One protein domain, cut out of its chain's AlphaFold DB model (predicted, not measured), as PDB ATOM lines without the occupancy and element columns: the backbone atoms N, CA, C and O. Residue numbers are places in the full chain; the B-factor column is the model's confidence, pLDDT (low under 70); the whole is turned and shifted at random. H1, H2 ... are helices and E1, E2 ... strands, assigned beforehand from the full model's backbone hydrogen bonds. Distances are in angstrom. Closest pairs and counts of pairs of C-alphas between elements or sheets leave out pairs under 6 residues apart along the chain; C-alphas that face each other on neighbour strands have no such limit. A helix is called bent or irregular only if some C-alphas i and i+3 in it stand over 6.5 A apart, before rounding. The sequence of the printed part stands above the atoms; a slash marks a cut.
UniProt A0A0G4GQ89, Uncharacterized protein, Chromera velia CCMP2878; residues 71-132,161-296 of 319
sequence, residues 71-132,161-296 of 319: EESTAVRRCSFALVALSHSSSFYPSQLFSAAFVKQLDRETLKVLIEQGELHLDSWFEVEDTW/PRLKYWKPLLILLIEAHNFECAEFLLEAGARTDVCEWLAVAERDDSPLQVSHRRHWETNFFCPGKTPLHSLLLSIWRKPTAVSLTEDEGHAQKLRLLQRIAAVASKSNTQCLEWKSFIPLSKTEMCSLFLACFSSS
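AT A GLANCE: This is residues 71 to 132 and 161 to 296 of the 319 residues of an uncharacterized protein of Chromera velia CCMP2878 (UniProt A0A0G4GQ89). Two helical hairpins, H4 with H5 and H7 with H8, lie side by side as a four-helix core; H2 packs on H4, H3 on H5 and H9 on H7. Two small antiparallel two-stranded sheets, E1 - E2 and E3 - E4, lie apart on the H4 and H7 side of this core, while H1 and H6 are at the fringe and touch no helix. Residues 240 to 245 stick out. The printed part has 198 residues, mostly helix by class, in the order H1 H2 H3 E1 E2 H4 H5 H6 H7 H8 E3 E4 H9. It is compact, with a radius of gyration of the C-alphas of 16.3 A and spans of 44 by 43 by 36 A.

IN THESE COORDINATES: Find C-alpha 74 at (-50.678, 21.238, 6.987); from there H1 runs 20.1 A to residue 87. Next come H2, residues 100 to 104, and H3, residues 108 to 116. E1, residues 125 to 131, and E2, residues 162 to 168, are each 19.4 A long. H4 holds residues 169 to 175, H5 179 to 187, H6 208 to 218 and H7 227 to 236. H8 begins at C-alpha 246, (-31.861, 54.488, 8.869), and runs 30.7 A to residue 266. Then follow E3, residues 275 to 278, E4, residues 283 to 286, and H9, residues 287 to 296, ending at (-38.201, 40.808, 22.404). H6 is irregular: C-alphas 210 and 213 are 7.1 A apart.

HOW THE PARTS SIT: Start at Ile 171 and Pro 227, the closest C-alphas of H4 and H7 at 5.0 A; these helices touch at a shallow tilt of 9 degrees, the same way. In the hairpin H4 and H5, Leu 173 and Ala 182 have the closest C-alphas, 5.7 A. H5 touches H8, Glu 183 to Leu 256 being the closest C-alphas at 6.2 A. In the hairpin H7 and H8 the closest C-alphas are those of Leu 228 and Ile 260, 6.8 A. H7 also touches H9, with C-alphas 229 and 287 closest at 5.9 A. H3 touches H5 at C-alphas 108 and 181, the closest, 5.1 A; H2 touches H4 at C-alphas 104 and 173, the closest, 5.6 A. H6 and H7 are close but not clearly touching, with C-alphas 217 and 233 closest at 7.9 A. Between E1 and E2, N 128 and O 165 are 2.8 A apart, within hydrogen-bond range; in the hairpin E3 and E4, N 276 and O 285 are 3.0 A apart, also within range. Every O i to N i+4 pair is within hydrogen-bond range in H1, H2, H3, H4, H5, H7, H8 and H9; H6 has 0 of 7, and 3 of 8 O i to N i+3 pairs.

THE WHOLE: Look for the two C-alphas farthest apart, those of Arg 203 and Thr 245, at 47.0 A. Residues 133 to 160 are not printed; C-alphas 132 and 161 are 6.3 A apart across the cut. The links H1 to H2 and H5 to H6 are long. In this model pLDDT is under 70 at residues 71 to 91, 201 to 219, 241, 243 to 244, 276 to 284 and 294 to 296.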
ATOM      1  N   GLU A  71     -46.468  13.091   6.548       45.78
ATOM      2  CA  GLU A  71     -46.968  13.913   7.682       45.78
ATOM      3  C   GLU A  71     -46.400  15.313   8.024       45.78
ATOM      4  O   GLU A  71     -46.813  15.882   9.034       45.78
ATOM      5  N   GLU A  72     -45.557  15.948   7.216       49.38
ATOM      6  CA  GLU A  72     -44.960  17.228   7.592       49.38
ATOM      7  C   GLU A  72     -45.699  18.425   6.973       49.38
ATOM      8  O   GLU A  72     -45.634  18.738   5.789       49.38
ATOM      9  N   SER A  73     -46.416  19.105   7.871       52.81
ATOM     10  CA  SER A  73     -47.007  20.439   7.771       52.81
ATOM     11  C   SER A  73     -48.262  20.603   6.898       52.81
ATOM     12  O   SER A  73     -48.258  20.659   5.669       52.81
ATOM     13  N   THR A  74     -49.392  20.825   7.577       54.00
ATOM     14  CA  THR A  74     -50.678  21.238   6.987       54.00
ATOM     15  C   THR A  74     -50.590  22.532   6.166       54.00
ATOM     16  O   THR A  74     -51.455  22.770   5.321       54.00
ATOM     17  N   ALA A  75     -49.549  23.347   6.366       52.59
ATOM     18  CA  ALA A  75     -49.270  24.542   5.572       52.59
ATOM     19  C   ALA A  75     -48.887  24.198   4.121       52.59
ATOM     20  O   ALA A  75     -49.414  24.813   3.192       52.59
ATOM     21  N   VAL A  76     -48.071  23.156   3.916       53.91
ATOM     22  CA  VAL A  76     -47.647  22.689   2.582       53.91
ATOM     23  C   VAL A  76     -48.857  22.223   1.770       53.91
ATOM     24  O   VAL A  76     -49.000  22.584   0.603       53.91
ATOM     25  N   ARG A  77     -49.804  21.523   2.416       58.84
ATOM     26  CA  ARG A  77     -51.069  21.109   1.783       58.84
ATOM     27  C   ARG A  77     -51.957  22.291   1.385       58.84
ATOM     28  O   ARG A  77     -52.631  22.226   0.368       58.84
ATOM     29  N   ARG A  78     -51.997  23.373   2.172       57.28
ATOM     30  CA  ARG A  78     -52.827  24.553   1.852       57.28
ATOM     31  C   ARG A  78     -52.221  25.399   0.728       57.28
ATOM     32  O   ARG A  78     -52.973  25.843  -0.137       57.28
ATOM     33  N   CYS A  79     -50.894  25.565   0.696       53.66
ATOM     34  CA  CYS A  79     -50.216  26.228  -0.425       53.66
ATOM     35  C   CYS A  79     -50.340  25.403  -1.726       53.66
ATOM     36  O   CYS A  79     -50.575  25.990  -2.782       53.66
ATOM     37  N   SER A  80     -50.284  24.062  -1.670       55.62
ATOM     38  CA  SER A  80     -50.426  23.229  -2.876       55.62
ATOM     39  C   SER A  80     -51.813  23.339  -3.524       55.62
ATOM     40  O   SER A  80     -51.905  23.424  -4.745       55.62
ATOM     41  N   PHE A  81     -52.891  23.447  -2.737       54.59
ATOM     42  CA  PHE A  81     -54.238  23.697  -3.275       54.59
ATOM     43  C   PHE A  81     -54.367  25.054  -3.979       54.59
ATOM     44  O   PHE A  81     -55.041  25.145  -5.007       54.59
ATOM     45  N   ALA A  82     -53.719  26.103  -3.459       55.78
ATOM     46  CA  ALA A  82     -53.684  27.400  -4.130       55.78
ATOM     47  C   ALA A  82     -52.918  27.305  -5.457       55.78
ATOM     48  O   ALA A  82     -53.391  27.816  -6.463       55.78
ATOM     49  N   LEU A  83     -51.791  26.592  -5.488       53.47
ATOM     50  CA  LEU A  83     -50.972  26.414  -6.689       53.47
ATOM     51  C   LEU A  83     -51.637  25.559  -7.767       53.47
ATOM     52  O   LEU A  83     -51.585  25.945  -8.925       53.47
ATOM     53  N   VAL A  84     -52.323  24.467  -7.421       55.94
ATOM     54  CA  VAL A  84     -53.094  23.688  -8.411       55.94
ATOM     55  C   VAL A  84     -54.155  24.579  -9.060       55.94
ATOM     56  O   VAL A  84     -54.268  24.618 -10.280       55.94
ATOM     57  N   ALA A  85     -54.847  25.405  -8.270       53.88
ATOM     58  CA  ALA A  85     -55.797  26.376  -8.809       53.88
ATOM     59  C   ALA A  85     -55.137  27.470  -9.682       53.88
ATOM     60  O   ALA A  85     -55.784  27.968 -10.603       53.88
ATOM     61  N   LEU A  86     -53.876  27.833  -9.416       55.22
ATOM     62  CA  LEU A  86     -53.123  28.873 -10.135       55.22
ATOM     63  C   LEU A  86     -52.390  28.349 -11.383       55.22
ATOM     64  O   LEU A  86     -52.276  29.073 -12.367       55.22
ATOM     65  N   SER A  87     -51.955  27.086 -11.380       53.53
ATOM     66  CA  SER A  87     -51.192  26.438 -12.461       53.53
ATOM     67  C   SER A  87     -51.950  26.367 -13.791       53.53
ATOM     68  O   SER A  87     -51.351  26.215 -14.850       53.53
ATOM     69  N   HIS A  88     -53.272  26.540 -13.750       53.91
ATOM     70  CA  HIS A  88     -54.123  26.560 -14.936       53.91
ATOM     71  C   HIS A  88     -54.236  27.931 -15.614       53.91
ATOM     72  O   HIS A  88     -54.848  28.009 -16.679       53.91
ATOM     73  N   SER A  89     -53.681  29.006 -15.042       59.56
ATOM     74  CA  SER A  89     -53.663  30.313 -15.704       59.56
ATOM     75  C   SER A  89     -52.243  30.660 -16.129       59.56
ATOM     76  O   SER A  89     -51.384  30.981 -15.308       59.56
ATOM     77  N   SER A  90     -52.009  30.648 -17.441       59.75
ATOM     78  CA  SER A  90     -50.740  31.053 -18.059       59.75
ATOM     79  C   SER A  90     -50.326  32.491 -17.721       59.75
ATOM     80  O   SER A  90     -49.193  32.866 -17.975       59.75
ATOM     81  N   SER A  91     -51.225  33.290 -17.137       67.25
ATOM     82  CA  SER A  91     -50.985  34.676 -16.727       67.25
ATOM     83  C   SER A  91     -50.135  34.840 -15.462       67.25
ATOM     84  O   SER A  91     -49.731  35.957 -15.165       67.25
ATOM     85  N   PHE A  92     -49.914  33.781 -14.672       75.56
ATOM     86  CA  PHE A  92     -49.124  33.882 -13.431       75.56
ATOM     87  C   PHE A  92     -47.626  33.700 -13.652       75.56
ATOM     88  O   PHE A  92     -46.833  34.077 -12.787       75.56
ATOM     89  N   TYR A  93     -47.243  33.141 -14.797       80.69
ATOM     90  CA  TYR A  93     -45.854  33.070 -15.207       80.69
ATOM     91  C   TYR A  93     -45.571  34.292 -16.076       80.69
ATOM     92  O   TYR A  93     -46.211  34.451 -17.119       80.69
ATOM     93  N   PRO A  94     -44.666  35.181 -15.647       78.62
ATOM     94  CA  PRO A  94     -44.294  36.329 -16.448       78.62
ATOM     95  C   PRO A  94     -43.690  35.841 -17.768       78.62
ATOM     96  O   PRO A  94     -43.148  34.734 -17.857       78.62
ATOM     97  N   SER A  95     -43.781  36.669 -18.808       80.88
ATOM     98  CA  SER A  95     -43.110  36.374 -20.071       80.88
ATOM     99  C   SER A  95     -41.609  36.147 -19.830       80.88
ATOM    100  O   SER A  95     -41.027  36.694 -18.890       80.88
ATOM    101  N   GLN A  96     -40.955  35.369 -20.700       84.56
ATOM    102  CA  GLN A  96     -39.510  35.078 -20.612       84.56
ATOM    103  C   GLN A  96     -38.622  36.341 -20.607       84.56
ATOM    104  O   GLN A  96     -37.420  36.254 -20.374       84.56
ATOM    105  N   LEU A  97     -39.210  37.512 -20.862       87.44
ATOM    106  CA  LEU A  97     -38.560  38.814 -20.818       87.44
ATOM    107  C   LEU A  97     -38.238  39.274 -19.389       87.44
ATOM    108  O   LEU A  97     -37.332  40.087 -19.209       87.44
ATOM    109  N   PHE A  98     -38.945  38.771 -18.371       92.06
ATOM    110  CA  PHE A  98     -38.768  39.221 -16.993       92.06
ATOM    111  C   PHE A  98     -37.999  38.201 -16.158       92.06
ATOM    112  O   PHE A  98     -38.495  37.125 -15.831       92.06
ATOM    113  N   SER A  99     -36.793  38.578 -15.736       94.25
ATOM    114  CA  SER A  99     -36.047  37.837 -14.719       94.25
ATOM    115  C   SER A  99     -36.333  38.384 -13.320       94.25
ATOM    116  O   SER A  99     -36.664  39.559 -13.143       94.25
ATOM    117  N   ALA A 100     -36.128  37.555 -12.292       92.69
ATOM    118  CA  ALA A 100     -36.199  38.017 -10.908       92.69
ATOM    119  C   ALA A 100     -35.227  39.183 -10.644       92.69
ATOM    120  O   ALA A 100     -35.557  40.099  -9.901       92.69
ATOM    121  N   ALA A 101     -34.041  39.178 -11.263       93.69
ATOM    122  CA  ALA A 101     -33.059  40.255 -11.122       93.69
ATOM    123  C   ALA A 101     -33.553  41.579 -11.723       93.69
ATOM    124  O   ALA A 101     -33.399  42.623 -11.093       93.69
ATOM    125  N   PHE A 102     -34.188  41.523 -12.897       95.00
ATOM    126  CA  PHE A 102     -34.771  42.691 -13.556       95.00
ATOM    127  C   PHE A 102     -35.860  43.335 -12.691       95.00
ATOM    128  O   PHE A 102     -35.820  44.529 -12.411       95.00
ATOM    129  N   VAL A 103     -36.791  42.525 -12.185       92.94
ATOM    130  CA  VAL A 103     -37.939  43.009 -11.407       92.94
ATOM    131  C   VAL A 103     -37.537  43.700 -10.107       92.94
ATOM    132  O   VAL A 103     -38.186  44.655  -9.688       92.94
ATOM    133  N   LYS A 104     -36.440  43.266  -9.480       93.25
ATOM    134  CA  LYS A 104     -35.910  43.905  -8.267       93.25
ATOM    135  C   LYS A 104     -35.483  45.359  -8.495       93.25
ATOM    136  O   LYS A 104     -35.471  46.126  -7.537       93.25
ATOM    137  N   GLN A 105     -35.141  45.722  -9.733       95.69
ATOM    138  CA  GLN A 105     -34.634  47.044 -10.110       95.69
ATOM    139  C   GLN A 105     -35.708  47.969 -10.695       95.69
ATOM    140  O   GLN A 105     -35.397  49.107 -11.031       95.69
ATOM    141  N   LEU A 106     -36.951  47.501 -10.830       96.44
ATOM    142  CA  LEU A 106     -38.032  48.312 -11.381       96.44
ATOM    143  C   LEU A 106     -38.356  49.496 -10.469       96.44
ATOM    144  O   LEU A 106     -38.524  49.332  -9.263       96.44
ATOM    145  N   ASP A 107     -38.508  50.678 -11.050       97.69
ATOM    146  CA  ASP A 107     -39.184  51.787 -10.387       97.69
ATOM    147  C   ASP A 107     -40.711  51.587 -10.404       97.69
ATOM    148  O   ASP A 107     -41.260  50.726 -11.109       97.69
ATOM    149  N   ARG A 108     -41.408  52.386  -9.595       97.50
ATOM    150  CA  ARG A 108     -42.856  52.279  -9.407       97.50
ATOM    151  C   ARG A 108     -43.619  52.565 -10.694       97.50
ATOM    152  O   ARG A 108     -44.602  51.882 -10.981       97.50
ATOM    153  N   GLU A 109     -43.208  53.580 -11.440       98.19
ATOM    154  CA  GLU A 109     -43.865  54.037 -12.658       98.19
ATOM    155  C   GLU A 109     -43.771  52.968 -13.746       98.19
ATOM    156  O   GLU A 109     -44.789  52.615 -14.345       98.19
ATOM    157  N   THR A 110     -42.589  52.384 -13.938       97.81
ATOM    158  CA  THR A 110     -42.379  51.270 -14.866       97.81
ATOM    159  C   THR A 110     -43.205  50.055 -14.454       97.81
ATOM    160  O   THR A 110     -43.921  49.492 -15.284       97.81
ATOM    161  N   LEU A 111     -43.179  49.670 -13.171       97.62
ATOM    162  CA  LEU A 111     -43.988  48.555 -12.671       97.62
ATOM    163  C   LEU A 111     -45.487  48.780 -12.925       97.62
ATOM    164  O   LEU A 111     -46.187  47.871 -13.373       97.62
ATOM    165  N   LYS A 112     -45.975  49.998 -12.675       97.88
ATOM    166  CA  LYS A 112     -47.363  50.385 -12.929       97.88
ATOM    167  C   LYS A 112     -47.734  50.228 -14.402       97.88
ATOM    168  O   LYS A 112     -48.754  49.608 -14.687       97.88
ATOM    169  N   VAL A 113     -46.905  50.730 -15.320       97.62
ATOM    170  CA  VAL A 113     -47.145  50.607 -16.768       97.62
ATOM    171  C   VAL A 113     -47.214  49.139 -17.190       97.62
ATOM    172  O   VAL A 113     -48.141  48.764 -17.905       97.62
ATOM    173  N   LEU A 114     -46.296  48.293 -16.708       96.38
ATOM    174  CA  LEU A 114     -46.288  46.859 -17.027       96.38
ATOM    175  C   LEU A 114     -47.569  46.145 -16.565       96.38
ATOM    176  O   LEU A 114     -48.095  45.293 -17.281       96.38
ATOM    177  N   ILE A 115     -48.093  46.508 -15.392       95.88
ATOM    178  CA  ILE A 115     -49.349  45.952 -14.870       95.88
ATOM    179  C   ILE A 115     -50.560  46.466 -15.649       95.88
ATOM    180  O   ILE A 115     -51.436  45.680 -16.000       95.88
ATOM    181  N   GLU A 116     -50.613  47.763 -15.954       96.06
ATOM    182  CA  GLU A 116     -51.712  48.366 -16.722       96.06
ATOM    183  C   GLU A 116     -51.786  47.822 -18.157       96.06
ATOM    184  O   GLU A 116     -52.878  47.669 -18.703       96.06
ATOM    185  N   GLN A 117     -50.638  47.482 -18.748       95.62
ATOM    186  CA  GLN A 117     -50.551  46.838 -20.060       95.62
ATOM    187  C   GLN A 117     -50.864  45.334 -20.019       95.62
ATOM    188  O   GLN A 117     -51.065  44.728 -21.069       95.62
ATOM    189  N   GLY A 118     -50.934  44.727 -18.830       93.25
ATOM    190  CA  GLY A 118     -51.131  43.286 -18.668       93.25
ATOM    191  C   GLY A 118     -49.891  42.443 -18.985       93.25
ATOM    192  O   GLY A 118     -49.999  41.222 -19.055       93.25
ATOM    193  N   GLU A 119     -48.724  43.074 -19.141       94.19
ATOM    194  CA  GLU A 119     -47.437  42.402 -19.367       94.19
ATOM    195  C   GLU A 119     -46.920  41.721 -18.093       94.19
ATOM    196  O   GLU A 119     -46.200  40.722 -18.153       94.19
ATOM    197  N   LEU A 120     -47.308  42.245 -16.924       94.75
ATOM    198  CA  LEU A 120     -46.976  41.669 -15.627       94.75
ATOM    199  C   LEU A 120     -48.213  41.586 -14.727       94.75
ATOM    200  O   LEU A 120     -48.863  42.587 -14.440       94.75
ATOM    201  N   HIS A 121     -48.524  40.391 -14.227       95.00
ATOM    202  CA  HIS A 121     -49.626  40.194 -13.284       95.00
ATOM    203  C   HIS A 121     -49.194  40.522 -11.841       95.00
ATOM    204  O   HIS A 121     -48.065  40.224 -11.445       95.00
ATOM    205  N   LEU A 122     -50.103  41.068 -11.023       95.31
ATOM    206  CA  LEU A 122     -49.845  41.435  -9.616       95.31
ATOM    207  C   LEU A 122     -49.327  40.263  -8.767       95.31
ATOM    208  O   LEU A 122     -48.461  40.430  -7.912       95.31
ATOM    209  N   ASP A 123     -49.846  39.071  -9.049       94.75
ATOM    210  CA  ASP A 123     -49.498  37.822  -8.368       94.75
ATOM    211  C   ASP A 123     -48.521  36.957  -9.188       94.75
ATOM    212  O   ASP A 123     -48.562  35.731  -9.092       94.75
ATOM    213  N   SER A 124     -47.699  37.561 -10.053       94.62
ATOM    214  CA  SER A 124     -46.728  36.810 -10.864       94.62
ATOM    215  C   SER A 124     -45.708  36.068  -9.996       94.62
ATOM    216  O   SER A 124     -45.323  36.537  -8.920       94.62
ATOM    217  N   TRP A 125     -45.236  34.928 -10.494       94.25
ATOM    218  CA  TRP A 125     -44.229  34.092  -9.843       94.25
ATOM    219  C   TRP A 125     -42.969  34.005 -10.685       94.25
ATOM    220  O   TRP A 125     -43.031  33.868 -11.901       94.25
ATOM    221  N   PHE A 126     -41.821  34.036 -10.025       94.38
ATOM    222  CA  PHE A 126     -40.522  34.031 -10.683       94.38
ATOM    223  C   PHE A 126     -39.706  32.842 -10.212       94.38
ATOM    224  O   PHE A 126     -39.610  32.603  -9.005       94.38
ATOM    225  N   GLU A 127     -39.106  32.129 -11.159       93.38
ATOM    226  CA  GLU A 127     -38.091  31.133 -10.852       93.38
ATOM    227  C   GLU A 127     -36.819  31.858 -10.401       93.38
ATOM    228  O   GLU A 127     -36.374  32.837 -11.007       93.38
ATOM    229  N   VAL A 128     -36.264  31.394  -9.291       92.25
ATOM    230  CA  VAL A 128     -35.022  31.874  -8.704       92.25
ATOM    231  C   VAL A 128     -34.124  30.670  -8.492       92.25
ATOM    232  O   VAL A 128     -34.579  29.603  -8.080       92.25
ATOM    233  N   GLU A 129     -32.846  30.860  -8.790       90.25
ATOM    234  CA  GLU A 129     -31.803  29.866  -8.604       90.25
ATOM    235  C   GLU A 129     -30.817  30.402  -7.568       90.25
ATOM    236  O   GLU A 129     -30.175  31.429  -7.791       90.25
ATOM    237  N   ASP A 130     -30.727  29.723  -6.426       85.81
ATOM    238  CA  ASP A 130     -29.706  30.001  -5.420       85.81
ATOM    239  C   ASP A 130     -28.565  28.991  -5.582       85.81
ATOM    240  O   ASP A 130     -28.788  27.780  -5.621       85.81
ATOM    241  N   THR A 131     -27.335  29.497  -5.638       84.50
ATOM    242  CA  THR A 131     -26.107  28.695  -5.591       84.50
ATOM    243  C   THR A 131     -25.365  29.011  -4.303       84.50
ATOM    244  O   THR A 131     -25.147  30.188  -4.002       84.50
ATOM    245  N   TRP A 132     -24.936  27.997  -3.556       78.06
ATOM    246  CA  TRP A 132     -24.072  28.200  -2.395       78.06
ATOM    247  C   TRP A 132     -22.788  27.401  -2.543       78.06
ATOM    248  O   TRP A 132     -22.781  26.268  -3.023       78.06
ATOM    249  N   PRO A 161     -23.935  23.019  -5.504       79.44
ATOM    250  CA  PRO A 161     -25.347  22.737  -5.324       79.44
ATOM    251  C   PRO A 161     -26.191  23.933  -5.770       79.44
ATOM    252  O   PRO A 161     -25.915  25.084  -5.408       79.44
ATOM    253  N   ARG A 162     -27.215  23.652  -6.580       83.56
ATOM    254  CA  ARG A 162     -28.143  24.654  -7.102       83.56
ATOM    255  C   ARG A 162     -29.547  24.343  -6.629       83.56
ATOM    256  O   ARG A 162     -29.977  23.193  -6.662       83.56
ATOM    257  N   LEU A 163     -30.272  25.372  -6.216       84.12
ATOM    258  CA  LEU A 163     -31.652  25.242  -5.777       84.12
ATOM    259  C   LEU A 163     -32.552  26.131  -6.606       84.12
ATOM    260  O   LEU A 163     -32.453  27.353  -6.525       84.12
ATOM    261  N   LYS A 164     -33.459  25.503  -7.352       88.81
ATOM    262  CA  LYS A 164     -34.495  26.198  -8.112       88.81
ATOM    263  C   LYS A 164     -35.803  26.218  -7.348       88.81
ATOM    264  O   LYS A 164     -36.290  25.189  -6.871       88.81
ATOM    265  N   TYR A 165     -36.386  27.398  -7.237       90.19
ATOM    266  CA  TYR A 165     -37.624  27.606  -6.504       90.19
ATOM    267  C   TYR A 165     -38.370  28.830  -7.035       90.19
ATOM    268  O   TYR A 165     -37.814  29.683  -7.718       90.19
ATOM    269  N   TRP A 166     -39.658  28.910  -6.727       92.50
ATOM    270  CA  TRP A 166     -40.561  29.959  -7.162       92.50
ATOM    271  C   TRP A 166     -40.807  30.968  -6.041       92.50
ATOM    272  O   TRP A 166     -41.141  30.602  -4.907       92.50
ATOM    273  N   LYS A 167     -40.682  32.253  -6.380       94.31
ATOM    274  CA  LYS A 167     -40.937  33.395  -5.494       94.31
ATOM    275  C   LYS A 167     -42.070  34.271  -6.048       94.31
ATOM    276  O   LYS A 167     -41.996  34.690  -7.204       94.31
ATOM    277  N   PRO A 168     -43.088  34.607  -5.236       95.25
ATOM    278  CA  PRO A 168     -44.067  35.632  -5.583       95.25
ATOM    279  C   PRO A 168     -43.409  36.999  -5.809       95.25
ATOM    280  O   PRO A 168     -42.501  37.384  -5.065       95.25
ATOM    281  N   LEU A 169     -43.933  37.770  -6.763       96.56
ATOM    282  CA  LEU A 169     -43.490  39.130  -7.092       96.56
ATOM    283  C   LEU A 169     -43.354  40.025  -5.847       96.56
ATOM    284  O   LEU A 169     -42.330  40.677  -5.644       96.56
ATOM    285  N   LEU A 170     -44.362  40.002  -4.971       97.19
ATOM    286  CA  LEU A 170     -44.357  40.789  -3.737       97.19
ATOM    287  C   LEU A 170     -43.189  40.414  -2.806       97.19
ATOM    288  O   LEU A 170     -42.594  41.296  -2.189       97.19
ATOM    289  N   ILE A 171     -42.823  39.129  -2.720       96.06
ATOM    290  CA  ILE A 171     -41.665  38.689  -1.926       96.06
ATOM    291  C   ILE A 171     -40.368  39.236  -2.528       96.06
ATOM    292  O   ILE A 171     -39.545  39.766  -1.783       96.06
ATOM    293  N   LEU A 172     -40.206  39.170  -3.854       95.69
ATOM    294  CA  LEU A 172     -39.005  39.674  -4.527       95.69
ATOM    295  C   LEU A 172     -38.765  41.162  -4.271       95.69
ATOM    296  O   LEU A 172     -37.635  41.550  -3.971       95.69
ATOM    297  N   LEU A 173     -39.812  41.984  -4.359       97.12
ATOM    298  CA  LEU A 173     -39.705  43.426  -4.131       97.12
ATOM    299  C   LEU A 173     -39.367  43.748  -2.671       97.12
ATOM    300  O   LEU A 173     -38.526  44.607  -2.408       97.12
ATOM    301  N   ILE A 174     -39.954  43.017  -1.715       96.12
ATOM    302  CA  ILE A 174     -39.632  43.164  -0.287       96.12
ATOM    303  C   ILE A 174     -38.166  42.805  -0.012       96.12
ATOM    304  O   ILE A 174     -37.485  43.527   0.717       96.12
ATOM    305  N   GLU A 175     -37.671  41.704  -0.585       93.56
ATOM    306  CA  GLU A 175     -36.275  41.270  -0.427       93.56
ATOM    307  C   GLU A 175     -35.272  42.215  -1.086       93.56
ATOM    308  O   GLU A 175     -34.147  42.340  -0.603       93.56
ATOM    309  N   ALA A 176     -35.677  42.885  -2.165       93.88
ATOM    310  CA  ALA A 176     -34.889  43.910  -2.839       93.88
ATOM    311  C   ALA A 176     -34.949  45.282  -2.163       93.88
ATOM    312  O   ALA A 176     -34.371  46.230  -2.682       93.88
ATOM    313  N   HIS A 177     -35.642  45.405  -1.025       94.19
ATOM    314  CA  HIS A 177     -35.889  46.683  -0.353       94.19
ATOM    315  C   HIS A 177     -36.627  47.713  -1.225       94.19
ATOM    316  O   HIS A 177     -36.615  48.906  -0.932       94.19
ATOM    317  N   ASN A 178     -37.335  47.252  -2.258       95.94
ATOM    318  CA  ASN A 178     -38.157  48.081  -3.125       95.94
ATOM    319  C   ASN A 178     -39.567  48.220  -2.527       95.94
ATOM    320  O   ASN A 178     -40.561  47.681  -3.023       95.94
ATOM    321  N   PHE A 179     -39.628  48.885  -1.368       96.00
ATOM    322  CA  PHE A 179     -40.846  48.986  -0.563       96.00
ATOM    323  C   PHE A 179     -41.936  49.819  -1.230       96.00
ATOM    324  O   PHE A 179     -43.113  49.556  -0.998       96.00
ATOM    325  N   GLU A 180     -41.559  50.779  -2.074       96.44
ATOM    326  CA  GLU A 180     -42.508  51.584  -2.836       96.44
ATOM    327  C   GLU A 180     -43.284  50.730  -3.849       96.44
ATOM    328  O   GLU A 180     -44.517  50.750  -3.859       96.44
ATOM    329  N   CYS A 181     -42.588  49.907  -4.637       97.81
ATOM    330  CA  CYS A 181     -43.238  48.968  -5.548       97.81
ATOM    331  C   CYS A 181     -44.083  47.930  -4.797       97.81
ATOM    332  O   CYS A 181     -45.191  47.604  -5.219       97.81
ATOM    333  N   ALA A 182     -43.590  47.425  -3.659       97.88
ATOM    334  CA  ALA A 182     -44.342  46.484  -2.831       97.88
ATOM    335  C   ALA A 182     -45.639  47.101  -2.269       97.88
ATOM    336  O   ALA A 182     -46.674  46.434  -2.245       97.88
ATOM    337  N   GLU A 183     -45.605  48.366  -1.834       97.12
ATOM    338  CA  GLU A 183     -46.796  49.095  -1.382       97.12
ATOM    339  C   GLU A 183     -47.787  49.287  -2.535       97.12
ATOM    340  O   GLU A 183     -48.965  48.966  -2.375       97.12
ATOM    341  N   PHE A 184     -47.305  49.688  -3.716       97.69
ATOM    342  CA  PHE A 184     -48.132  49.814  -4.918       97.69
ATOM    343  C   PHE A 184     -48.852  48.504  -5.282       97.69
ATOM    344  O   PHE A 184     -50.052  48.525  -5.549       97.69
ATOM    345  N   LEU A 185     -48.167  47.356  -5.235       97.69
ATOM    346  CA  LEU A 185     -48.809  46.061  -5.498       97.69
ATOM    347  C   LEU A 185     -49.950  45.767  -4.524       97.69
ATOM    348  O   LEU A 185     -51.014  45.309  -4.937       97.69
ATOM    349  N   LEU A 186     -49.753  46.042  -3.232       96.94
ATOM    350  CA  LEU A 186     -50.793  45.840  -2.221       96.94
ATOM    351  C   LEU A 186     -51.988  46.774  -2.440       96.94
ATOM    352  O   LEU A 186     -53.129  46.354  -2.250       96.94
ATOM    353  N   GLU A 187     -51.745  48.020  -2.852       96.38
ATOM    354  CA  GLU A 187     -52.798  48.974  -3.222       96.38
ATOM    355  C   GLU A 187     -53.580  48.516  -4.455       96.38
ATOM    356  O   GLU A 187     -54.803  48.655  -4.494       96.38
ATOM    357  N   ALA A 188     -52.892  47.906  -5.419       96.44
ATOM    358  CA  ALA A 188     -53.494  47.312  -6.605       96.44
ATOM    359  C   ALA A 188     -54.234  45.987  -6.323       96.44
ATOM    360  O   ALA A 188     -54.910  45.464  -7.206       96.44
ATOM    361  N   GLY A 189     -54.157  45.456  -5.097       95.75
ATOM    362  CA  GLY A 189     -54.875  44.249  -4.682       95.75
ATOM    363  C   GLY A 189     -54.078  42.951  -4.805       95.75
ATOM    364  O   GLY A 189     -54.686  41.881  -4.831       95.75
ATOM    365  N   ALA A 190     -52.745  43.024  -4.857       95.31
ATOM    366  CA  ALA A 190     -51.890  41.842  -4.815       95.31
ATOM    367  C   ALA A 190     -52.124  41.018  -3.540       95.31
ATOM    368  O   ALA A 190     -52.385  41.543  -2.448       95.31
ATOM    369  N   ARG A 191     -51.995  39.702  -3.681       93.06
ATOM    370  CA  ARG A 191     -52.239  38.750  -2.601       93.06
ATOM    371  C   ARG A 191     -51.106  38.728  -1.582       93.06
ATOM    372  O   ARG A 191     -49.924  38.792  -1.912       93.06
ATOM    373  N   THR A 192     -51.477  38.564  -0.313       93.44
ATOM    374  CA  THR A 192     -50.531  38.368   0.800       93.44
ATOM    375  C   THR A 192     -50.484  36.925   1.296       93.44
ATOM    376  O   THR A 192     -49.571  36.555   2.032       93.44
ATOM    377  N   ASP A 193     -51.436  36.097   0.870       91.00
ATOM    378  CA  ASP A 193     -51.553  34.671   1.167       91.00
ATOM    379  C   ASP A 193     -50.838  33.818   0.110       91.00
ATOM    380  O   ASP A 193     -51.393  32.888  -0.471       91.00
ATOM    381  N   VAL A 194     -49.584  34.167  -0.158       91.56
ATOM    382  CA  VAL A 194     -48.687  33.463  -1.081       91.56
ATOM    383  C   VAL A 194     -47.392  33.104  -0.356       91.56
ATOM    384  O   VAL A 194     -47.026  33.750   0.629       91.56
ATOM    385  N   CYS A 195     -46.721  32.040  -0.794       91.00
ATOM    386  CA  CYS A 195     -45.568  31.473  -0.098       91.00
ATOM    387  C   CYS A 195     -44.488  31.003  -1.089       91.00
ATOM    388  O   CYS A 195     -44.827  30.568  -2.179       91.00
ATOM    389  N   GLU A 196     -43.201  31.075  -0.740       90.94
ATOM    390  CA  GLU A 196     -42.128  30.491  -1.565       90.94
ATOM    391  C   GLU A 196     -42.321  28.974  -1.741       90.94
ATOM    392  O   GLU A 196     -42.723  28.283  -0.795       90.94
ATOM    393  N   TRP A 197     -42.006  28.454  -2.933       86.31
ATOM    394  CA  TRP A 197     -42.241  27.050  -3.290       86.31
ATOM    395  C   TRP A 197     -41.071  26.419  -4.053       86.31
ATOM    396  O   TRP A 197     -40.493  27.057  -4.919       86.31
ATOM    397  N   LEU A 198     -40.736  25.157  -3.780       86.00
ATOM    398  CA  LEU A 198     -39.641  24.446  -4.455       86.00
ATOM    399  C   LEU A 198     -40.037  24.039  -5.888       86.00
ATOM    400  O   LEU A 198     -41.112  23.477  -6.068       86.00
ATOM    401  N   ALA A 199     -39.198  24.294  -6.902       82.94
ATOM    402  CA  ALA A 199     -39.571  24.051  -8.301       82.94
ATOM    403  C   ALA A 199     -39.730  22.552  -8.598       82.94
ATOM    404  O   ALA A 199     -40.824  22.132  -8.954       82.94
ATOM    405  N   VAL A 200     -38.686  21.752  -8.379       72.50
ATOM    406  CA  VAL A 200     -38.689  20.279  -8.335       72.50
ATOM    407  C   VAL A 200     -37.409  19.882  -7.595       72.50
ATOM    408  O   VAL A 200     -36.342  20.397  -7.924       72.50
ATOM    409  N   ALA A 201     -37.490  18.996  -6.599       60.38
ATOM    410  CA  ALA A 201     -36.291  18.364  -6.055       60.38
ATOM    411  C   ALA A 201     -35.798  17.335  -7.081       60.38
ATOM    412  O   ALA A 201     -36.492  16.354  -7.361       60.38
ATOM    413  N   GLU A 202     -34.636  17.570  -7.692       65.50
ATOM    414  CA  GLU A 202     -33.920  16.485  -8.366       65.50
ATOM    415  C   GLU A 202     -33.668  15.385  -7.322       65.50
ATOM    416  O   GLU A 202     -33.395  15.688  -6.165       65.50
ATOM    417  N   ARG A 203     -33.884  14.122  -7.712       55.41
ATOM    418  CA  ARG A 203     -34.241  12.961  -6.862       55.41
ATOM    419  C   ARG A 203     -33.285  12.576  -5.717       55.41
ATOM    420  O   ARG A 203     -33.537  11.563  -5.069       55.41
ATOM    421  N   ASP A 204     -32.239  13.340  -5.446       64.38
ATOM    422  CA  ASP A 204     -31.366  13.122  -4.300       64.38
ATOM    423  C   ASP A 204     -31.819  13.983  -3.116       64.38
ATOM    424  O   ASP A 204     -31.382  15.113  -2.902       64.38
ATOM    425  N   ASP A 205     -32.705  13.404  -2.305       56.22
ATOM    426  CA  ASP A 205     -33.300  13.991  -1.096       56.22
ATOM    427  C   ASP A 205     -32.279  14.360   0.015       56.22
ATOM    428  O   ASP A 205     -32.668  14.831   1.087       56.22
ATOM    429  N   SER A 206     -30.970  14.149  -0.182       57.44
ATOM    430  CA  SER A 206     -29.977  14.192   0.903       57.44
ATOM    431  C   SER A 206     -29.427  15.584   1.281       57.44
ATOM    432  O   SER A 206     -29.218  15.800   2.477       57.44
ATOM    433  N   PRO A 207     -29.212  16.565   0.376       52.50
ATOM    434  CA  PRO A 207     -28.590  17.843   0.759       52.50
ATOM    435  C   PRO A 207     -29.582  18.929   1.204       52.50
ATOM    436  O   PRO A 207     -29.207  19.873   1.906       52.50
ATOM    437  N   LEU A 208     -30.859  18.823   0.819       55.38
ATOM    438  CA  LEU A 208     -31.841  19.890   1.053       55.38
ATOM    439  C   LEU A 208     -32.171  20.074   2.540       55.38
ATOM    440  O   LEU A 208     -32.370  21.201   2.981       55.38
ATOM    441  N   GLN A 209     -32.156  19.011   3.352       55.38
ATOM    442  CA  GLN A 209     -32.487  19.123   4.781       55.38
ATOM    443  C   GLN A 209     -31.445  19.899   5.605       55.38
ATOM    444  O   GLN A 209     -31.797  20.506   6.621       55.38
ATOM    445  N   VAL A 210     -30.171  19.902   5.196       50.38
ATOM    446  CA  VAL A 210     -29.062  20.388   6.040       50.38
ATOM    447  C   VAL A 210     -28.747  21.872   5.802       50.38
ATOM    448  O   VAL A 210     -28.340  22.573   6.733       50.38
ATOM    449  N   SER A 211     -29.012  22.409   4.606       53.44
ATOM    450  CA  SER A 211     -28.577  23.766   4.236       53.44
ATOM    451  C   SER A 211     -29.506  24.895   4.716       53.44
ATOM    452  O   SER A 211     -29.071  26.037   4.879       53.44
ATOM    453  N   HIS A 212     -30.764  24.599   5.067       56.31
ATOM    454  CA  HIS A 212     -31.754  25.627   5.424       56.31
ATOM    455  C   HIS A 212     -31.333  26.534   6.599       56.31
ATOM    456  O   HIS A 212     -31.760  27.689   6.675       56.31
ATOM    457  N   ARG A 213     -30.481  26.060   7.523       54.78
ATOM    458  CA  ARG A 213     -30.186  26.798   8.764       54.78
ATOM    459  C   ARG A 213     -29.314  28.030   8.621       54.78
ATOM    460  O   ARG A 213     -29.478  28.940   9.425       54.78
ATOM    461  N   ARG A 214     -28.439  28.099   7.620       58.78
ATOM    462  CA  ARG A 214     -27.636  29.310   7.365       58.78
ATOM    463  C   ARG A 214     -28.335  30.276   6.401       58.78
ATOM    464  O   ARG A 214     -28.096  31.475   6.441       58.78
ATOM    465  N   HIS A 215     -29.271  29.763   5.611       63.84
ATOM    466  CA  HIS A 215     -29.942  30.458   4.511       63.84
ATOM    467  C   HIS A 215     -30.974  31.511   4.944       63.84
ATOM    468  O   HIS A 215     -31.170  32.527   4.273       63.84
ATOM    469  N   TRP A 216     -31.594  31.348   6.114       63.31
ATOM    470  CA  TRP A 216     -32.585  32.320   6.589       63.31
ATOM    471  C   TRP A 216     -31.980  33.730   6.834       63.31
ATOM    472  O   TRP A 216     -32.666  34.744   6.663       63.31
ATOM    473  N   GLU A 217     -30.681  33.827   7.156       64.06
ATOM    474  CA  GLU A 217     -29.981  35.102   7.407       64.06
ATOM    475  C   GLU A 217     -29.630  35.860   6.136       64.06
ATOM    476  O   GLU A 217     -29.336  37.046   6.213       64.06
ATOM    477  N   THR A 218     -29.707  35.235   4.964       67.75
ATOM    478  CA  THR A 218     -29.035  35.735   3.757       67.75
ATOM    479  C   THR A 218     -29.967  35.874   2.541       67.75
ATOM    480  O   THR A 218     -29.512  35.889   1.409       67.75
ATOM    481  N   ASN A 219     -31.278  36.051   2.769       69.88
ATOM    482  CA  ASN A 219     -32.356  36.161   1.758       69.88
ATOM    483  C   ASN A 219     -32.648  34.879   0.962       69.88
ATOM    484  O   ASN A 219     -33.493  34.896   0.064       69.88
ATOM    485  N   PHE A 220     -32.011  33.770   1.318       75.38
ATOM    486  CA  PHE A 220     -32.195  32.511   0.612       75.38
ATOM    487  C   PHE A 220     -33.590  31.924   0.840       75.38
ATOM    488  O   PHE A 220     -34.351  32.334   1.733       75.38
ATOM    489  N   PHE A 221     -33.894  30.949  -0.010       81.50
ATOM    490  CA  PHE A 221     -35.114  30.160   0.010       81.50
ATOM    491  C   PHE A 221     -35.483  29.611   1.393       81.50
ATOM    492  O   PHE A 221     -34.678  28.983   2.092       81.50
ATOM    493  N   CYS A 222     -36.752  29.780   1.753       81.44
ATOM    494  CA  CYS A 222     -37.361  29.125   2.900       81.44
ATOM    495  C   CYS A 222     -38.770  28.647   2.510       81.44
ATOM    496  O   CYS A 222     -39.656  29.482   2.305       81.44
ATOM    497  N   PRO A 223     -39.011  27.324   2.414       81.06
ATOM    498  CA  PRO A 223     -40.325  26.792   2.075       81.06
ATOM    499  C   PRO A 223     -41.423  27.378   2.969       81.06
ATOM    500  O   PRO A 223     -41.317  27.357   4.198       81.06
ATOM    501  N   GLY A 224     -42.489  27.902   2.362       83.31
ATOM    502  CA  GLY A 224     -43.603  28.486   3.115       83.31
ATOM    503  C   GLY A 224     -43.379  29.929   3.591       83.31
ATOM    504  O   GLY A 224     -44.255  30.510   4.238       83.31
ATOM    505  N   LYS A 225     -42.244  30.553   3.261       87.94
ATOM    506  CA  LYS A 225     -41.993  31.964   3.564       87.94
ATOM    507  C   LYS A 225     -42.972  32.856   2.808       87.94
ATOM    508  O   LYS A 225     -43.131  32.735   1.601       87.94
ATOM    509  N   THR A 226     -43.645  33.740   3.537       91.44
ATOM    510  CA  THR A 226     -44.706  34.623   3.035       91.44
ATOM    511  C   THR A 226     -44.172  36.052   2.892       91.44
ATOM    512  O   THR A 226     -43.125  36.362   3.471       91.44
ATOM    513  N   PRO A 227     -44.892  36.973   2.223       94.56
ATOM    514  CA  PRO A 227     -44.537  38.396   2.206       94.56
ATOM    515  C   PRO A 227     -44.284  38.984   3.600       94.56
ATOM    516  O   PRO A 227     -43.346  39.755   3.800       94.56
ATOM    517  N   LEU A 228     -45.079  38.569   4.590       91.88
ATOM    518  CA  LEU A 228     -44.914  39.005   5.973       91.88
ATOM    519  C   LEU A 228     -43.611  38.474   6.590       91.88
ATOM    520  O   LEU A 228     -42.902  39.228   7.254       91.88
ATOM    521  N   HIS A 229     -43.267  37.207   6.342       88.94
ATOM    522  CA  HIS A 229     -41.984  36.642   6.762       88.94
ATOM    523  C   HIS A 229     -40.809  37.413   6.145       88.94
ATOM    524  O   HIS A 229     -39.914  37.836   6.876       88.94
ATOM    525  N   SER A 230     -40.834  37.667   4.835       92.00
ATOM    526  CA  SER A 230     -39.783  38.418   4.134       92.00
ATOM    527  C   SER A 230     -39.594  39.827   4.697       92.00
ATOM    528  O   SER A 230     -38.461  40.265   4.897       92.00
ATOM    529  N   LEU A 231     -40.688  40.522   5.025       93.44
ATOM    530  CA  LEU A 231     -40.623  41.866   5.595       93.44
ATOM    531  C   LEU A 231     -40.087  41.868   7.031       93.44
ATOM    532  O   LEU A 231     -39.265  42.710   7.381       93.44
ATOM    533  N   LEU A 232     -40.509  40.918   7.867       90.12
ATOM    534  CA  LEU A 232     -39.977  40.795   9.228       90.12
ATOM    535  C   LEU A 232     -38.473  40.500   9.207       90.12
ATOM    536  O   LEU A 232     -37.715  41.124   9.947       90.12
ATOM    537  N   LEU A 233     -38.022  39.625   8.303       87.12
ATOM    538  CA  LEU A 233     -36.598  39.348   8.115       87.12
ATOM    539  C   LEU A 233     -35.832  40.585   7.623       87.12
ATOM    540  O   LEU A 233     -34.741  40.860   8.119       87.12
ATOM    541  N   SER A 234     -36.401  41.373   6.704       89.81
ATOM    542  CA  SER A 234     -35.757  42.598   6.207       89.81
ATOM    543  C   SER A 234     -35.659  43.702   7.268       89.81
ATOM    544  O   SER A 234     -34.766  44.549   7.197       89.81
ATOM    545  N   ILE A 235     -36.543  43.700   8.271       89.00
ATOM    546  CA  ILE A 235     -36.469  44.573   9.451       89.00
ATOM    547  C   ILE A 235     -35.339  44.139  10.391       89.00
ATOM    548  O   ILE A 235     -34.697  44.994  10.996       89.00
ATOM    549  N   TRP A 236     -35.096  42.834  10.532       83.44
ATOM    550  CA  TRP A 236     -34.091  42.307  11.463       83.44
ATOM    551  C   TRP A 236     -32.666  42.452  10.972       83.44
ATOM    552  O   TRP A 236     -31.743  42.538  11.786       83.44
ATOM    553  N   ARG A 237     -32.471  42.431   9.654       82.50
ATOM    554  CA  ARG A 237     -31.135  42.596   9.102       82.50
ATOM    555  C   ARG A 237     -30.627  43.993   9.397       82.50
ATOM    556  O   ARG A 237     -31.285  44.988   9.088       82.50
ATOM    557  N   LYS A 238     -29.426  44.038   9.971       78.62
ATOM    558  CA  LYS A 238     -28.655  45.273  10.034       78.62
ATOM    559  C   LYS A 238     -28.414  45.744   8.597       78.62
ATOM    560  O   LYS A 238     -28.097  44.898   7.758       78.62
ATOM    561  N   PRO A 239     -28.576  47.040   8.306       75.56
ATOM    562  CA  PRO A 239     -28.217  47.584   7.006       75.56
ATOM    563  C   PRO A 239     -26.767  47.205   6.691       75.56
ATOM    564  O   PRO A 239     -25.857  47.531   7.450       75.56
ATOM    565  N   THR A 240     -26.549  46.465   5.603       70.12
ATOM    566  CA  THR A 240     -25.194  46.084   5.172       70.12
ATOM    567  C   THR A 240     -24.458  47.267   4.534       70.12
ATOM    568  O   THR A 240     -23.240  47.233   4.407       70.12
ATOM    569  N   ALA A 241     -25.185  48.322   4.151       69.69
ATOM    570  CA  ALA A 241     -24.647  49.526   3.535       69.69
ATOM    571  C   ALA A 241     -25.201  50.786   4.217       69.69
ATOM    572  O   ALA A 241     -26.389  50.866   4.526       69.69
ATOM    573  N   VAL A 242     -24.323  51.771   4.417       70.69
ATOM    574  CA  VAL A 242     -24.601  53.103   4.985       70.69
ATOM    575  C   VAL A 242     -25.316  53.974   3.940       70.69
ATOM    576  O   VAL A 242     -24.798  54.997   3.501       70.69
ATOM    577  N   SER A 243     -26.474  53.537   3.450       60.47
ATOM    578  CA  SER A 243     -27.263  54.292   2.476       60.47
ATOM    579  C   SER A 243     -28.659  54.561   3.025       60.47
ATOM    580  O   SER A 243     -29.337  53.622   3.438       60.47
ATOM    581  N   LEU A 244     -29.066  55.833   2.943       59.34
ATOM    582  CA  LEU A 244     -30.273  56.440   3.519       59.34
ATOM    583  C   LEU A 244     -30.251  56.570   5.045       59.34
ATOM    584  O   LEU A 244     -29.604  55.808   5.762       59.34
ATOM    585  N   THR A 245     -30.950  57.592   5.535       82.88
ATOM    586  CA  THR A 245     -31.207  57.776   6.962       82.88
ATOM    587  C   THR A 245     -31.932  56.519   7.451       82.88
ATOM    588  O   THR A 245     -33.006  56.177   6.956       82.88
ATOM    589  N   GLU A 246     -31.320  55.770   8.376       84.62
ATOM    590  CA  GLU A 246     -31.861  54.488   8.869       84.62
ATOM    591  C   GLU A 246     -33.335  54.615   9.310       84.62
ATOM    592  O   GLU A 246     -34.129  53.681   9.154       84.62
ATOM    593  N   ASP A 247     -33.705  55.810   9.773       86.81
ATOM    594  CA  ASP A 247     -35.047  56.204  10.186       86.81
ATOM    595  C   ASP A 247     -36.087  56.145   9.051       86.81
ATOM    596  O   ASP A 247     -37.178  55.601   9.251       86.81
ATOM    597  N   GLU A 248     -35.774  56.647   7.849       89.44
ATOM    598  CA  GLU A 248     -36.712  56.640   6.714       89.44
ATOM    599  C   GLU A 248     -36.986  55.215   6.235       89.44
ATOM    600  O   GLU A 248     -38.145  54.816   6.059       89.44
ATOM    601  N   GLY A 249     -35.928  54.410   6.108       89.44
ATOM    602  CA  GLY A 249     -36.047  53.004   5.734       89.44
ATOM    603  C   GLY A 249     -36.852  52.203   6.761       89.44
ATOM    604  O   GLY A 249     -37.670  51.356   6.395       89.44
ATOM    605  N   HIS A 250     -36.676  52.482   8.056       90.19
ATOM    606  CA  HIS A 250     -37.464  51.837   9.104       90.19
ATOM    607  C   HIS A 250     -38.947  52.231   9.043       90.19
ATOM    608  O   HIS A 250     -39.821  51.363   9.129       90.19
ATOM    609  N   ALA A 251     -39.246  53.517   8.838       91.56
ATOM    610  CA  ALA A 251     -40.615  54.011   8.714       91.56
ATOM    611  C   ALA A 251     -41.356  53.379   7.522       91.56
ATOM    612  O   ALA A 251     -42.516  52.980   7.660       91.56
ATOM    613  N   GLN A 252     -40.684  53.222   6.374       93.38
ATOM    614  CA  GLN A 252     -41.242  52.539   5.201       93.38
ATOM    615  C   GLN A 252     -41.557  51.066   5.491       93.38
ATOM    616  O   GLN A 252     -42.670  50.609   5.217       93.38
ATOM    617  N   LYS A 253     -40.630  50.331   6.123       93.62
ATOM    618  CA  LYS A 253     -40.855  48.927   6.513       93.62
ATOM    619  C   LYS A 253     -42.060  48.778   7.445       93.62
ATOM    620  O   LYS A 253     -42.875  47.875   7.257       93.62
ATOM    621  N   LEU A 254     -42.205  49.665   8.433       92.12
ATOM    622  CA  LEU A 254     -43.342  49.652   9.359       92.12
ATOM    623  C   LEU A 254     -44.670  49.964   8.661       92.12
ATOM    624  O   LEU A 254     -45.674  49.305   8.939       92.12
ATOM    625  N   ARG A 255     -44.683  50.933   7.740       94.69
ATOM    626  CA  ARG A 255     -45.869  51.251   6.932       94.69
ATOM    627  C   ARG A 255     -46.297  50.049   6.095       94.69
ATOM    628  O   ARG A 255     -47.467  49.661   6.137       94.69
ATOM    629  N   LEU A 256     -45.346  49.418   5.407       95.62
ATOM    630  CA  LEU A 256     -45.607  48.232   4.599       95.62
ATOM    631  C   LEU A 256     -46.126  47.071   5.460       95.62
ATOM    632  O   LEU A 256     -47.069  46.386   5.075       95.62
ATOM    633  N   LEU A 257     -45.584  46.903   6.669       94.25
ATOM    634  CA  LEU A 257     -46.007  45.872   7.620       94.25
ATOM    635  C   LEU A 257     -47.466  46.052   8.043       94.25
ATOM    636  O   LEU A 257     -48.241  45.094   8.037       94.25
ATOM    637  N   GLN A 258     -47.858  47.288   8.363       92.94
ATOM    638  CA  GLN A 258     -49.249  47.628   8.663       92.94
ATOM    639  C   GLN A 258     -50.164  47.352   7.464       92.94
ATOM    640  O   GLN A 258     -51.268  46.836   7.644       92.94
ATOM    641  N   ARG A 259     -49.701  47.648   6.243       94.75
ATOM    642  CA  ARG A 259     -50.440  47.384   5.000       94.75
ATOM    643  C   ARG A 259     -50.652  45.892   4.762       94.75
ATOM    644  O   ARG A 259     -51.795  45.479   4.585       94.75
ATOM    645  N   ILE A 260     -49.596  45.081   4.843       93.75
ATOM    646  CA  ILE A 260     -49.688  43.620   4.703       93.75
ATOM    647  C   ILE A 260     -50.659  43.052   5.740       93.75
ATOM    648  O   ILE A 260     -51.543  42.277   5.381       93.75
ATOM    649  N   ALA A 261     -50.560  43.472   7.005       89.88
ATOM    650  CA  ALA A 261     -51.470  43.029   8.061       89.88
ATOM    651  C   ALA A 261     -52.933  43.439   7.794       89.88
ATOM    652  O   ALA A 261     -53.860  42.658   8.031       89.88
ATOM    653  N   ALA A 262     -53.159  44.640   7.257       91.12
ATOM    654  CA  ALA A 262     -54.491  45.115   6.895       91.12
ATOM    655  C   ALA A 262     -55.088  44.329   5.713       91.12
ATOM    656  O   ALA A 262     -56.254  43.945   5.769       91.12
ATOM    657  N   VAL A 263     -54.306  44.041   4.668       91.88
ATOM    658  CA  VAL A 263     -54.752  43.219   3.527       91.88
ATOM    659  C   VAL A 263     -55.014  41.780   3.976       91.88
ATOM    660  O   VAL A 263     -56.080  41.223   3.712       91.88
ATOM    661  N   ALA A 264     -54.089  41.209   4.746       89.00
ATOM    662  CA  ALA A 264     -54.201  39.868   5.303       89.00
ATOM    663  C   ALA A 264     -55.471  39.691   6.149       89.00
ATOM    664  O   ALA A 264     -56.226  38.745   5.931       89.00
ATOM    665  N   SER A 265     -55.747  40.627   7.064       86.88
ATOM    666  CA  SER A 265     -56.931  40.561   7.934       86.88
ATOM    667  C   SER A 265     -58.253  40.670   7.168       86.88
ATOM    668  O   SER A 265     -59.226  40.034   7.562       86.88
ATOM    669  N   LYS A 266     -58.288  41.401   6.046       89.62
ATOM    670  CA  LYS A 266     -59.467  41.492   5.167       89.62
ATOM    671  C   LYS A 266     -59.689  40.246   4.306       89.62
ATOM    672  O   LYS A 266     -60.819  39.972   3.920       89.62
ATOM    673  N   SER A 267     -58.627  39.509   3.981       81.69
ATOM    674  CA  SER A 267     -58.672  38.451   2.962       81.69
ATOM    675  C   SER A 267     -59.354  37.139   3.393       81.69
ATOM    676  O   SER A 267     -59.568  36.278   2.551       81.69
ATOM    677  N   ASN A 268     -59.723  36.941   4.666       80.38
ATOM    678  CA  ASN A 268     -60.229  35.659   5.213       80.38
ATOM    679  C   ASN A 268     -59.296  34.439   5.012       80.38
ATOM    680  O   ASN A 268     -59.676  33.310   5.314       80.38
ATOM    681  N   THR A 269     -58.058  34.640   4.555       77.38
ATOM    682  CA  THR A 269     -57.113  33.565   4.188       77.38
ATOM    683  C   THR A 269     -56.395  32.937   5.381       77.38
ATOM    684  O   THR A 269     -55.699  31.932   5.236       77.38
ATOM    685  N   GLN A 270     -56.525  33.540   6.570       80.75
ATOM    686  CA  GLN A 270     -55.746  33.190   7.762       80.75
ATOM    687  C   GLN A 270     -54.223  33.192   7.506       80.75
ATOM    688  O   GLN A 270     -53.484  32.519   8.220       80.75
ATOM    689  N   CYS A 271     -53.719  33.946   6.518       78.25
ATOM    690  CA  CYS A 271     -52.290  33.951   6.167       78.25
ATOM    691  C   CYS A 271     -51.365  34.399   7.308       78.25
ATOM    692  O   CYS A 271     -50.223  33.958   7.387       78.25
ATOM    693  N   LEU A 272     -51.870  35.189   8.260       78.38
ATOM    694  CA  LEU A 272     -51.144  35.555   9.484       78.38
ATOM    695  C   LEU A 272     -50.857  34.354  10.403       78.38
ATOM    696  O   LEU A 272     -49.944  34.400  11.228       78.38
ATOM    697  N   GLU A 273     -51.641  33.287  10.276       79.81
ATOM    698  CA  GLU A 273     -51.518  32.055  11.059       79.81
ATOM    699  C   GLU A 273     -50.645  31.013  10.355       79.81
ATOM    700  O   GLU A 273     -50.354  29.964  10.935       79.81
ATOM    701  N   TRP A 274     -50.214  31.283   9.118       78.62
ATOM    702  CA  TRP A 274     -49.378  30.358   8.369       78.62
ATOM    703  C   TRP A 274     -48.044  30.188   9.073       78.62
ATOM    704  O   TRP A 274     -47.381  31.153   9.459       78.62
ATOM    705  N   LYS A 275     -47.680  28.925   9.257       76.25
ATOM    706  CA  LYS A 275     -46.425  28.534   9.870       76.25
ATOM    707  C   LYS A 275     -45.371  28.404   8.787       76.25
ATOM    708  O   LYS A 275     -45.609  27.760   7.772       76.25
ATOM    709  N   SER A 276     -44.217  29.001   9.041       69.44
ATOM    710  CA  SER A 276     -42.996  28.716   8.301       69.44
ATOM    711  C   SER A 276     -42.062  27.972   9.236       69.44
ATOM    712  O   SER A 276     -41.961  28.289  10.428       69.44
ATOM    713  N   PHE A 277     -41.362  26.981   8.701       67.88
ATOM    714  CA  PHE A 277     -40.265  26.382   9.436       67.88
ATOM    715  C   PHE A 277     -39.152  27.426   9.555       67.88
ATOM    716  O   PHE A 277     -38.724  27.985   8.547       67.88
ATOM    717  N   ILE A 278     -38.716  27.733  10.780       66.06
ATOM    718  CA  ILE A 278     -37.550  28.589  11.001       66.06
ATOM    719  C   ILE A 278     -36.424  27.706  11.511       66.06
ATOM    720  O   ILE A 278     -36.446  27.247  12.657       66.06
ATOM    721  N   PRO A 279     -35.395  27.506  10.689       58.09
ATOM    722  CA  PRO A 279     -34.294  26.623  11.033       58.09
ATOM    723  C   PRO A 279     -33.535  27.003  12.314       58.09
ATOM    724  O   PRO A 279     -32.968  26.134  12.980       58.09
ATOM    725  N   LEU A 280     -33.499  28.288  12.695       58.56
ATOM    726  CA  LEU A 280     -32.787  28.713  13.906       58.56
ATOM    727  C   LEU A 280     -33.284  28.018  15.164       58.56
ATOM    728  O   LEU A 280     -32.474  27.593  15.991       58.56
ATOM    729  N   SER A 281     -34.601  27.964  15.317       59.03
ATOM    730  CA  SER A 281     -35.260  27.582  16.557       59.03
ATOM    731  C   SER A 281     -35.611  26.101  16.604       59.03
ATOM    732  O   SER A 281     -36.055  25.635  17.648       59.03
ATOM    733  N   LYS A 282     -35.426  25.366  15.492       67.62
ATOM    734  CA  LYS A 282     -35.971  24.010  15.290       67.62
ATOM    735  C   LYS A 282     -37.478  23.936  15.584       67.62
ATOM    736  O   LYS A 282     -38.000  22.874  15.906       67.62
ATOM    737  N   THR A 283     -38.171  25.070  15.510       69.00
ATOM    738  CA  THR A 283     -39.602  25.185  15.776       69.00
ATOM    739  C   THR A 283     -40.262  25.902  14.614       69.00
ATOM    740  O   THR A 283     -39.765  26.915  14.121       69.00
ATOM    741  N   GLU A 284     -41.404  25.380  14.178       69.62
ATOM    742  CA  GLU A 284     -42.298  26.126  13.303       69.62
ATOM    743  C   GLU A 284     -42.766  27.387  14.038       69.62
ATOM    744  O   GLU A 284     -43.266  27.309  15.164       69.62
ATOM    745  N   MET A 285     -42.648  28.546  13.399       71.94
ATOM    746  CA  MET A 285     -43.252  29.772  13.911       71.94
ATOM    747  C   MET A 285     -44.198  30.325  12.858       71.94
ATOM    748  O   MET A 285     -43.900  30.336  11.665       71.94
ATOM    749  N   CYS A 286     -45.355  30.803  13.303       77.62
ATOM    750  CA  CYS A 286     -46.189  31.627  12.446       77.62
ATOM    751  C   CYS A 286     -45.629  33.047  12.359       77.62
ATOM    752  O   CYS A 286     -44.831  33.476  13.202       77.62
ATOM    753  N   SER A 287     -46.100  33.809  11.375       73.06
ATOM    754  CA  SER A 287     -45.673  35.196  11.186       73.06
ATOM    755  C   SER A 287     -45.907  36.069  12.425       73.06
ATOM    756  O   SER A 287     -45.102  36.946  12.730       73.06
ATOM    757  N   LEU A 288     -46.974  35.799  13.187       72.31
ATOM    758  CA  LEU A 288     -47.247  36.481  14.457       72.31
ATOM    759  C   LEU A 288     -46.191  36.175  15.516       72.31
ATOM    760  O   LEU A 288     -45.726  37.078  16.210       72.31
ATOM    761  N   PHE A 289     -45.795  34.910  15.636       75.19
ATOM    762  CA  PHE A 289     -44.776  34.509  16.594       75.19
ATOM    763  C   PHE A 289     -43.416  35.105  16.219       75.19
ATOM    764  O   PHE A 289     -42.712  35.610  17.089       75.19
ATOM    765  N   LEU A 290     -43.089  35.140  14.924       72.06
ATOM    766  CA  LEU A 290     -41.931  35.863  14.400       72.06
ATOM    767  C   LEU A 290     -41.961  37.346  14.782       72.06
ATOM    768  O   LEU A 290     -40.993  37.854  15.344       72.06
ATOM    769  N   ALA A 291     -43.076  38.043  14.558       74.38
ATOM    770  CA  ALA A 291     -43.215  39.446  14.952       74.38
ATOM    771  C   ALA A 291     -42.976  39.639  16.465       74.38
ATOM    772  O   ALA A 291     -42.189  40.496  16.869       74.38
ATOM    773  N   CYS A 292     -43.556  38.782  17.309       73.44
ATOM    774  CA  CYS A 292     -43.324  38.812  18.756       73.44
ATOM    775  C   CYS A 292     -41.852  38.553  19.117       73.44
ATOM    776  O   CYS A 292     -41.266  39.309  19.896       73.44
ATOM    777  N   PHE A 293     -41.228  37.540  18.514       73.31
ATOM    778  CA  PHE A 293     -39.813  37.229  18.713       73.31
ATOM    779  C   PHE A 293     -38.915  38.419  18.339       73.31
ATOM    780  O   PHE A 293     -37.996  38.750  19.090       73.31
ATOM    781  N   SER A 294     -39.251  39.132  17.257       65.38
ATOM    782  CA  SER A 294     -38.596  40.382  16.825       65.38
ATOM    783  C   SER A 294     -38.547  41.414  17.946       65.38
ATOM    784  O   SER A 294     -37.501  41.981  18.260       65.38
ATOM    785  N   SER A 295     -39.712  41.655  18.553       64.25
ATOM    786  CA  SER A 295     -39.893  42.718  19.535       64.25
ATOM    787  C   SER A 295     -39.143  42.449  20.835       64.25
ATOM    788  O   SER A 295     -38.683  43.385  21.473       64.25
ATOM    789  N   SER A 296     -38.940  41.178  21.191       64.88
ATOM    790  CA  SER A 296     -38.201  40.808  22.404       64.88
ATOM    791  C   SER A 296     -36.710  41.166  22.340       64.88
ATOM    792  O   SER A 296     -36.098  41.433  23.373       64.88
TER     793      SER A 296